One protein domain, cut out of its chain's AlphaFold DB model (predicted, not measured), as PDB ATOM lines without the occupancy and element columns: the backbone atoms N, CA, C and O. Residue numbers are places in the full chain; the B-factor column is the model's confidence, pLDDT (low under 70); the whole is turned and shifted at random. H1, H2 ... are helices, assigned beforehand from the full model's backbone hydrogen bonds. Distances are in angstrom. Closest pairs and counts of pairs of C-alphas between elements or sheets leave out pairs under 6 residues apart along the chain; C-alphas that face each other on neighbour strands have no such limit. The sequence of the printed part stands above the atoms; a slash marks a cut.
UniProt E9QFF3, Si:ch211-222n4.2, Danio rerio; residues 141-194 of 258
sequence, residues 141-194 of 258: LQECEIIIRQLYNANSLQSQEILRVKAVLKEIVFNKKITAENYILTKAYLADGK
ATOM      1  N   LEU A 141     293.059 246.068 316.027       94.00
ATOM      2  CA  LEU A 141     293.494 245.405 314.782       94.00
ATOM      3  C   LEU A 141     293.436 243.869 314.886       94.00
ATOM      4  O   LEU A 141     293.050 243.200 313.931       94.00
ATOM      5  N   GLN A 142     293.774 243.326 316.057       93.03
ATOM      6  CA  GLN A 142     293.703 241.892 316.343       93.03
ATOM      7  C   GLN A 142     292.249 241.396 316.391       93.03
ATOM      8  O   GLN A 142     291.941 240.334 315.857       93.03
ATOM      9  N   GLU A 143     291.333 242.178 316.975       91.58
ATOM     10  CA  GLU A 143     289.894 241.882 316.938       91.58
ATOM     11  C   GLU A 143     289.360 241.904 315.502       91.58
ATOM     12  O   GLU A 143     288.639 240.989 315.113       91.58
ATOM     13  N   CYS A 144     289.757 242.888 314.684       92.83
ATOM     14  CA  CYS A 144     289.409 242.927 313.262       92.83
ATOM     15  C   CYS A 144     289.868 241.661 312.528       92.83
ATOM     16  O   CYS A 144     289.096 241.095 311.761       92.83
ATOM     17  N   GLU A 145     291.098 241.197 312.765       94.43
ATOM     18  CA  GLU A 145     291.611 239.966 312.157       94.43
ATOM     19  C   GLU A 145     290.752 238.749 312.525       94.43
ATOM     20  O   GLU A 145     290.375 237.968 311.649       94.43
ATOM     21  N   ILE A 146     290.405 238.603 313.807       90.84
ATOM     22  CA  ILE A 146     289.557 237.509 314.294       90.84
ATOM     23  C   ILE A 146     288.166 237.584 313.654       90.84
ATOM     24  O   ILE A 146     287.676 236.576 313.144       90.84
ATOM     25  N   ILE A 147     287.558 238.773 313.614       92.09
ATOM     26  CA  ILE A 147     286.235 239.002 313.017       92.09
ATOM     27  C   ILE A 147     286.241 238.649 311.534       92.09
ATOM     28  O   ILE A 147     285.358 237.931 311.074       92.09
ATOM     29  N   ILE A 148     287.247 239.106 310.784       93.23
ATOM     30  CA  ILE A 148     287.361 238.826 309.349       93.23
ATOM     31  C   ILE A 148     287.530 237.323 309.113       93.23
ATOM     32  O   ILE A 148     286.821 236.764 308.277       93.23
ATOM     33  N   ARG A 149     288.410 236.646 309.864       96.36
ATOM     34  CA  ARG A 149     288.599 235.187 309.764       96.36
ATOM     35  C   ARG A 149     287.304 234.429 310.074       96.36
ATOM     36  O   ARG A 149     286.940 233.512 309.340       96.36
ATOM     37  N   GLN A 150     286.592 234.821 311.130       95.27
ATOM     38  CA  GLN A 150     285.328 234.197 311.519       95.27
ATOM     39  C   GLN A 150     284.240 234.406 310.459       95.27
ATOM     40  O   GLN A 150     283.572 233.446 310.078       95.27
ATOM     41  N   LEU A 151     284.085 235.633 309.953       94.76
ATOM     42  CA  LEU A 151     283.119 235.958 308.903       94.76
ATOM     43  C   LEU A 151     283.437 235.232 307.597       94.76
ATOM     44  O   LEU A 151     282.523 234.714 306.965       94.76
ATOM     45  N   TYR A 152     284.713 235.147 307.217       97.22
ATOM     46  CA  TYR A 152     285.148 234.395 306.043       97.22
ATOM     47  C   TYR A 152     284.772 232.913 306.158       97.22
ATOM     48  O   TYR A 152     284.149 232.361 305.255       97.22
ATOM     49  N   ASN A 153     285.067 232.283 307.300       97.25
ATOM     50  CA  ASN A 153     284.722 230.881 307.540       97.25
ATOM     51  C   ASN A 153     283.200 230.654 307.535       97.25
ATOM     52  O   ASN A 153     282.718 229.714 306.905       97.25
ATOM     53  N   ALA A 154     282.436 231.532 308.196       96.54
ATOM     54  CA  ALA A 154     280.976 231.459 308.211       96.54
ATOM     55  C   ALA A 154     280.383 231.637 306.804       96.54
ATOM     56  O   ALA A 154     279.509 230.874 306.402       96.54
ATOM     57  N   ASN A 155     280.892 232.596 306.028       97.88
ATOM     58  CA  ASN A 155     280.475 232.830 304.648       97.88
ATOM     59  C   ASN A 155     280.837 231.650 303.726       97.88
ATOM     60  O   ASN A 155     280.027 231.253 302.887       97.88
ATOM     61  N   SER A 156     282.005 231.030 303.918       96.56
ATOM     62  CA  SER A 156     282.407 229.818 303.194       96.56
ATOM     63  C   SER A 156     281.470 228.641 303.483       96.56
ATOM     64  O   SER A 156     281.097 227.918 302.562       96.56
ATOM     65  N   LEU A 157     281.058 228.446 304.739       97.13
ATOM     66  CA  LEU A 157     280.115 227.383 305.099       97.13
ATOM     67  C   LEU A 157     278.711 227.668 304.546       97.13
ATOM     68  O   LEU A 157     278.068 226.785 303.981       97.13
ATOM     69  N   GLN A 158     278.248 228.916 304.656       97.93
ATOM     70  CA  GLN A 158     276.949 229.334 304.125       97.93
ATOM     71  C   GLN A 158     276.877 229.186 302.604       97.93
ATOM     72  O   GLN A 158     275.886 228.679 302.084       97.93
ATOM     73  N   SER A 159     277.922 229.585 301.878       96.06
ATOM     74  CA  SER A 159     277.975 229.429 300.420       96.06
ATOM     75  C   SER A 159     277.973 227.958 299.996       96.06
ATOM     76  O   SER A 159     277.269 227.602 299.048       96.06
ATOM     77  N   GLN A 160     278.668 227.083 300.731       97.68
ATOM     78  CA  GLN A 160     278.608 225.638 300.511       97.68
ATOM     79  C   GLN A 160     277.187 225.086 300.705       97.68
ATOM     80  O   GLN A 160     276.710 224.308 299.875       97.68
ATOM     81  N   GLU A 161     276.485 225.514 301.757       96.49
ATOM     82  CA  GLU A 161     275.108 225.082 302.012       96.49
ATOM     83  C   GLU A 161     274.136 225.601 300.944       96.49
ATOM     84  O   GLU A 161     273.306 224.843 300.443       96.49
ATOM     85  N   ILE A 162     274.285 226.855 300.504       96.61
ATOM     86  CA  ILE A 162     273.506 227.419 299.391       96.61
ATOM     87  C   ILE A 162     273.712 226.594 298.114       96.61
ATOM     88  O   ILE A 162     272.742 226.292 297.417       96.61
ATOM     89  N   LEU A 163     274.949 226.186 297.810       94.09
ATOM     90  CA  LEU A 163     275.241 225.321 296.662       94.09
ATOM     91  C   LEU A 163     274.575 223.948 296.797       94.09
ATOM     92  O   LEU A 163     273.980 223.462 295.829       94.09
ATOM     93  N   ARG A 164     274.615 223.344 297.990       96.29
ATOM     94  CA  ARG A 164     273.946 222.067 298.273       96.29
ATOM     95  C   ARG A 164     272.431 222.181 298.093       96.29
ATOM     96  O   ARG A 164     271.839 221.363 297.390       96.29
ATOM     97  N   VAL A 165     271.803 223.217 298.655       95.39
ATOM     98  CA  VAL A 165     270.361 223.487 298.518       95.39
ATOM     99  C   VAL A 165     269.990 223.748 297.055       95.39
ATOM    100  O   VAL A 165     269.026 223.162 296.560       95.39
ATOM    101  N   LYS A 166     270.780 224.547 296.324       91.84
ATOM    102  CA  LYS A 166     270.596 224.797 294.882       91.84
ATOM    103  C   LYS A 166     270.628 223.488 294.087       91.84
ATOM    104  O   LYS A 166     269.785 223.297 293.212       91.84
ATOM    105  N   ALA A 167     271.550 222.573 294.396       90.29
ATOM    106  CA  ALA A 167     271.640 221.266 293.744       90.29
ATOM    107  C   ALA A 167     270.417 220.376 294.034       90.29
ATOM    108  O   ALA A 167     269.833 219.833 293.097       90.29
ATOM    109  N   VAL A 168     269.979 220.293 295.296       89.49
ATOM    110  CA  VAL A 168     268.788 219.520 295.696       89.49
ATOM    111  C   VAL A 168     267.521 220.072 295.040       89.49
ATOM    112  O   VAL A 168     266.719 219.315 294.498       89.49
ATOM    113  N   LEU A 169     267.339 221.396 295.030       86.55
ATOM    114  CA  LEU A 169     266.195 222.025 294.363       86.55
ATOM    115  C   LEU A 169     266.206 221.747 292.859       86.55
ATOM    116  O   LEU A 169     265.172 221.400 292.289       86.55
ATOM    117  N   LYS A 170     267.378 221.840 292.225       83.51
ATOM    118  CA  LYS A 170     267.560 221.501 290.813       83.51
ATOM    119  C   LYS A 170     267.145 220.049 290.543       83.51
ATOM    120  O   LYS A 170     266.378 219.802 289.617       83.51
ATOM    121  N   GLU A 171     267.586 219.109 291.373       86.51
ATOM    122  CA  GLU A 171     267.211 217.696 291.279       86.51
ATOM    123  C   GLU A 171     265.694 217.486 291.422       86.51
ATOM    124  O   GLU A 171     265.088 216.818 290.587       86.51
ATOM    125  N   ILE A 172     265.055 218.100 292.423       85.33
ATOM    126  CA  ILE A 172     263.603 217.990 292.653       85.33
ATOM    127  C   ILE A 172     262.806 218.496 291.444       85.33
ATOM    128  O   ILE A 172     261.808 217.881 291.058       85.33
ATOM    129  N   VAL A 173     263.251 219.601 290.842       78.70
ATOM    130  CA  VAL A 173     262.601 220.215 289.677       78.70
ATOM    131  C   VAL A 173     262.751 219.336 288.435       78.70
ATOM    132  O   VAL A 173     261.784 219.178 287.692       78.70
ATOM    133  N   PHE A 174     263.918 218.721 288.215       75.30
ATOM    134  CA  PHE A 174     264.137 217.833 287.067       75.30
ATOM    135  C   PHE A 174     263.535 216.425 287.250       75.30
ATOM    136  O   PHE A 174     263.069 215.839 286.274       75.30
ATOM    137  N   ASN A 175     263.443 215.904 288.480       76.43
ATOM    138  CA  ASN A 175     262.984 214.536 288.778       76.43
ATOM    139  C   ASN A 175     261.456 214.402 288.997       76.43
ATOM    140  O   ASN A 175     260.995 213.506 289.703       76.43
ATOM    141  N   LYS A 176     260.645 215.256 288.351       65.58
ATOM    142  CA  LYS A 176     259.173 215.126 288.187       65.58
ATOM    143  C   LYS A 176     258.302 215.107 289.459       65.58
ATOM    144  O   LYS A 176     257.111 214.825 289.363       65.58
ATOM    145  N   LYS A 177     258.816 215.460 290.644       69.53
ATOM    146  CA  LYS A 177     257.991 215.558 291.875       69.53
ATOM    147  C   LYS A 177     257.189 216.863 291.986       69.53
ATOM    148  O   LYS A 177     256.559 217.117 293.013       69.53
ATOM    149  N   ILE A 178     257.240 217.703 290.956       73.28
ATOM    150  CA  ILE A 178     256.669 219.042 290.964       73.28
ATOM    151  C   ILE A 178     255.534 219.132 289.934       73.28
ATOM    152  O   ILE A 178     255.670 218.655 288.807       73.28
ATOM    153  N   THR A 179     254.397 219.705 290.338       76.91
ATOM    154  CA  THR A 179     253.250 219.982 289.456       76.91
ATOM    155  C   THR A 179     253.720 220.757 288.222       76.91
ATOM    156  O   THR A 179     254.605 221.603 288.342       76.91
ATOM    157  N   ALA A 180     253.139 220.499 287.046       78.20
ATOM    158  CA  ALA A 180     253.562 221.121 285.785       78.20
ATOM    159  C   ALA A 180     253.612 222.661 285.853       78.20
ATOM    160  O   ALA A 180     254.559 223.270 285.360       78.20
ATOM    161  N   GLU A 181     252.647 223.280 286.535       77.24
ATOM    162  CA  GLU A 181     252.601 224.726 286.797       77.24
ATOM    163  C   GLU A 181     253.851 225.209 287.553       77.24
ATOM    164  O   GLU A 181     254.545 226.133 287.127       77.24
ATOM    165  N   ASN A 182     254.205 224.507 288.628       76.94
ATOM    166  CA  ASN A 182     255.376 224.803 289.444       76.94
ATOM    167  C   ASN A 182     256.692 224.497 288.704       76.94
ATOM    168  O   ASN A 182     257.682 225.194 288.920       76.94
ATOM    169  N   TYR A 183     256.721 223.499 287.811       78.83
ATOM    170  CA  TYR A 183     257.871 223.243 286.937       78.83
ATOM    171  C   TYR A 183     258.127 224.421 285.992       78.83
ATOM    172  O   TYR A 183     259.264 224.880 285.894       78.83
ATOM    173  N   ILE A 184     257.085 224.930 285.323       81.83
ATOM    174  CA  ILE A 184     257.190 226.059 284.386       81.83
ATOM    175  C   ILE A 184     257.694 227.306 285.118       81.83
ATOM    176  O   ILE A 184     258.661 227.925 284.670       81.83
ATOM    177  N   LEU A 185     257.099 227.620 286.274       81.57
ATOM    178  CA  LEU A 185     257.507 228.755 287.099       81.57
ATOM    179  C   LEU A 185     258.962 228.616 287.569       81.57
ATOM    180  O   LEU A 185     259.767 229.526 287.384       81.57
ATOM    181  N   THR A 186     259.338 227.457 288.118       78.33
ATOM    182  CA  THR A 186     260.698 227.236 288.637       78.33
ATOM    183  C   THR A 186     261.739 227.238 287.520       78.33
ATOM    184  O   THR A 186     262.830 227.777 287.691       78.33
ATOM    185  N   LYS A 187     261.409 226.691 286.345       75.89
ATOM    186  CA  LYS A 187     262.291 226.716 285.174       75.89
ATOM    187  C   LYS A 187     262.580 228.147 284.715       75.89
ATOM    188  O   LYS A 187     263.708 228.395 284.304       75.89
ATOM    189  N   ALA A 188     261.622 229.073 284.814       79.07
ATOM    190  CA  ALA A 188     261.850 230.484 284.489       79.07
ATOM    191  C   ALA A 188     262.903 231.120 285.416       79.07
ATOM    192  O   ALA A 188     263.863 231.709 284.925       79.07
ATOM    193  N   TYR A 189     262.804 230.901 286.733       71.78
ATOM    194  CA  TYR A 189     263.800 231.389 287.701       71.78
ATOM    195  C   TYR A 189     265.168 230.699 287.567       71.78
ATOM    196  O   TYR A 189     266.207 231.329 287.741       71.78
ATOM    197  N   LEU A 190     265.194 229.403 287.233       71.88
ATOM    198  CA  LEU A 190     266.446 228.665 287.024       71.88
ATOM    199  C   LEU A 190     267.134 229.011 285.694       71.88
ATOM    200  O   LEU A 190     268.355 228.888 285.594       71.88
ATOM    201  N   ALA A 191     266.373 229.411 284.671       67.23
ATOM    202  CA  ALA A 191     266.910 229.801 283.370       67.23
ATOM    203  C   ALA A 191     267.622 231.160 283.419       67.23
ATOM    204  O   ALA A 191     268.629 231.337 282.733       67.23
ATOM    205  N   ASP A 192     267.154 232.075 284.269       57.64
ATOM    206  CA  ASP A 192     267.752 233.405 284.433       57.64
ATOM    207  C   ASP A 192     269.162 233.351 285.063       57.64
ATOM    208  O   ASP A 192     270.049 234.145 284.753       57.64
ATOM    209  N   GLY A 193     269.453 232.299 285.839       55.09
ATOM    210  CA  GLY A 193     270.766 232.078 286.461       55.09
ATOM    211  C   GLY A 193     271.929 231.816 285.492       55.09
ATOM    212  O   GLY A 193     273.072 231.720 285.928       55.09
ATOM    213  N   LYS A 194     271.686 231.699 284.179       55.75
ATOM    214  CA  LYS A 194     272.748 231.554 283.163       55.75
ATOM    215  C   LYS A 194     273.412 232.879 282.771       55.75
ATOM    216  O   LYS A 194     274.364 232.851 281.994       55.75
TER     217      LYS A 194
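AT A GLANCE: This is residues 141 to 194 of the 258 residues of the protein "Si:ch211-222n4.2" of Danio rerio (UniProt E9QFF3). One long helix, H1, makes the length of this model, and a short helix, H2, folds back from its far end to make a lopsided V, like a hook on a shaft. The first and larger part of H1, residues 141 to 165, sticks out free. The printed part has 54 residues with two named helices, H1 then H2, and no named strand; its class is all helix. It is extended, with a radius of gyration of the C-alphas of 17.4 A, and spans 55 by 19 by 14 A.

HOW THE PARTS SIT: Begin with H1, residues 141 to 174, whose residues 141 to 165 stand free. A tight link of 5 residues leads on to H2, residues 180 to 192. The two helices only just touch, with 3 pairs of C-alphas within 8 A. Look at the closest C-alphas, those of Val 173 and Tyr 183, 6.2 A apart. H1 touches H2 with residue 173 alone, and H2 touches H1 with residues 183 to 187 alone. The helices run opposite ways at a steep tilt of 43 degrees and form a helical hairpin. Their centres are 25.1 A apart. In H1 and H2 every O i to N i+4 pair is within hydrogen-bond range.

IN THESE COORDINATES: Find C-alpha 141 at (293.494, 245.405, 314.782); from there H1 runs 48.9 A to C-alpha 174 at (264.137, 217.833, 287.067). H2 begins at Ala 180 and ends at C-alpha 192, at (267.752, 233.405, 284.433), 18.8 A from first to last C-alpha.

THE WHOLE: The two C-alphas farthest apart are those of Leu 141 and Ala 180, at 55.0 A. The printed part has no cut. Its mean pLDDT is 85.1; look for values under 70 at residues 176 to 177 and 191 to 194.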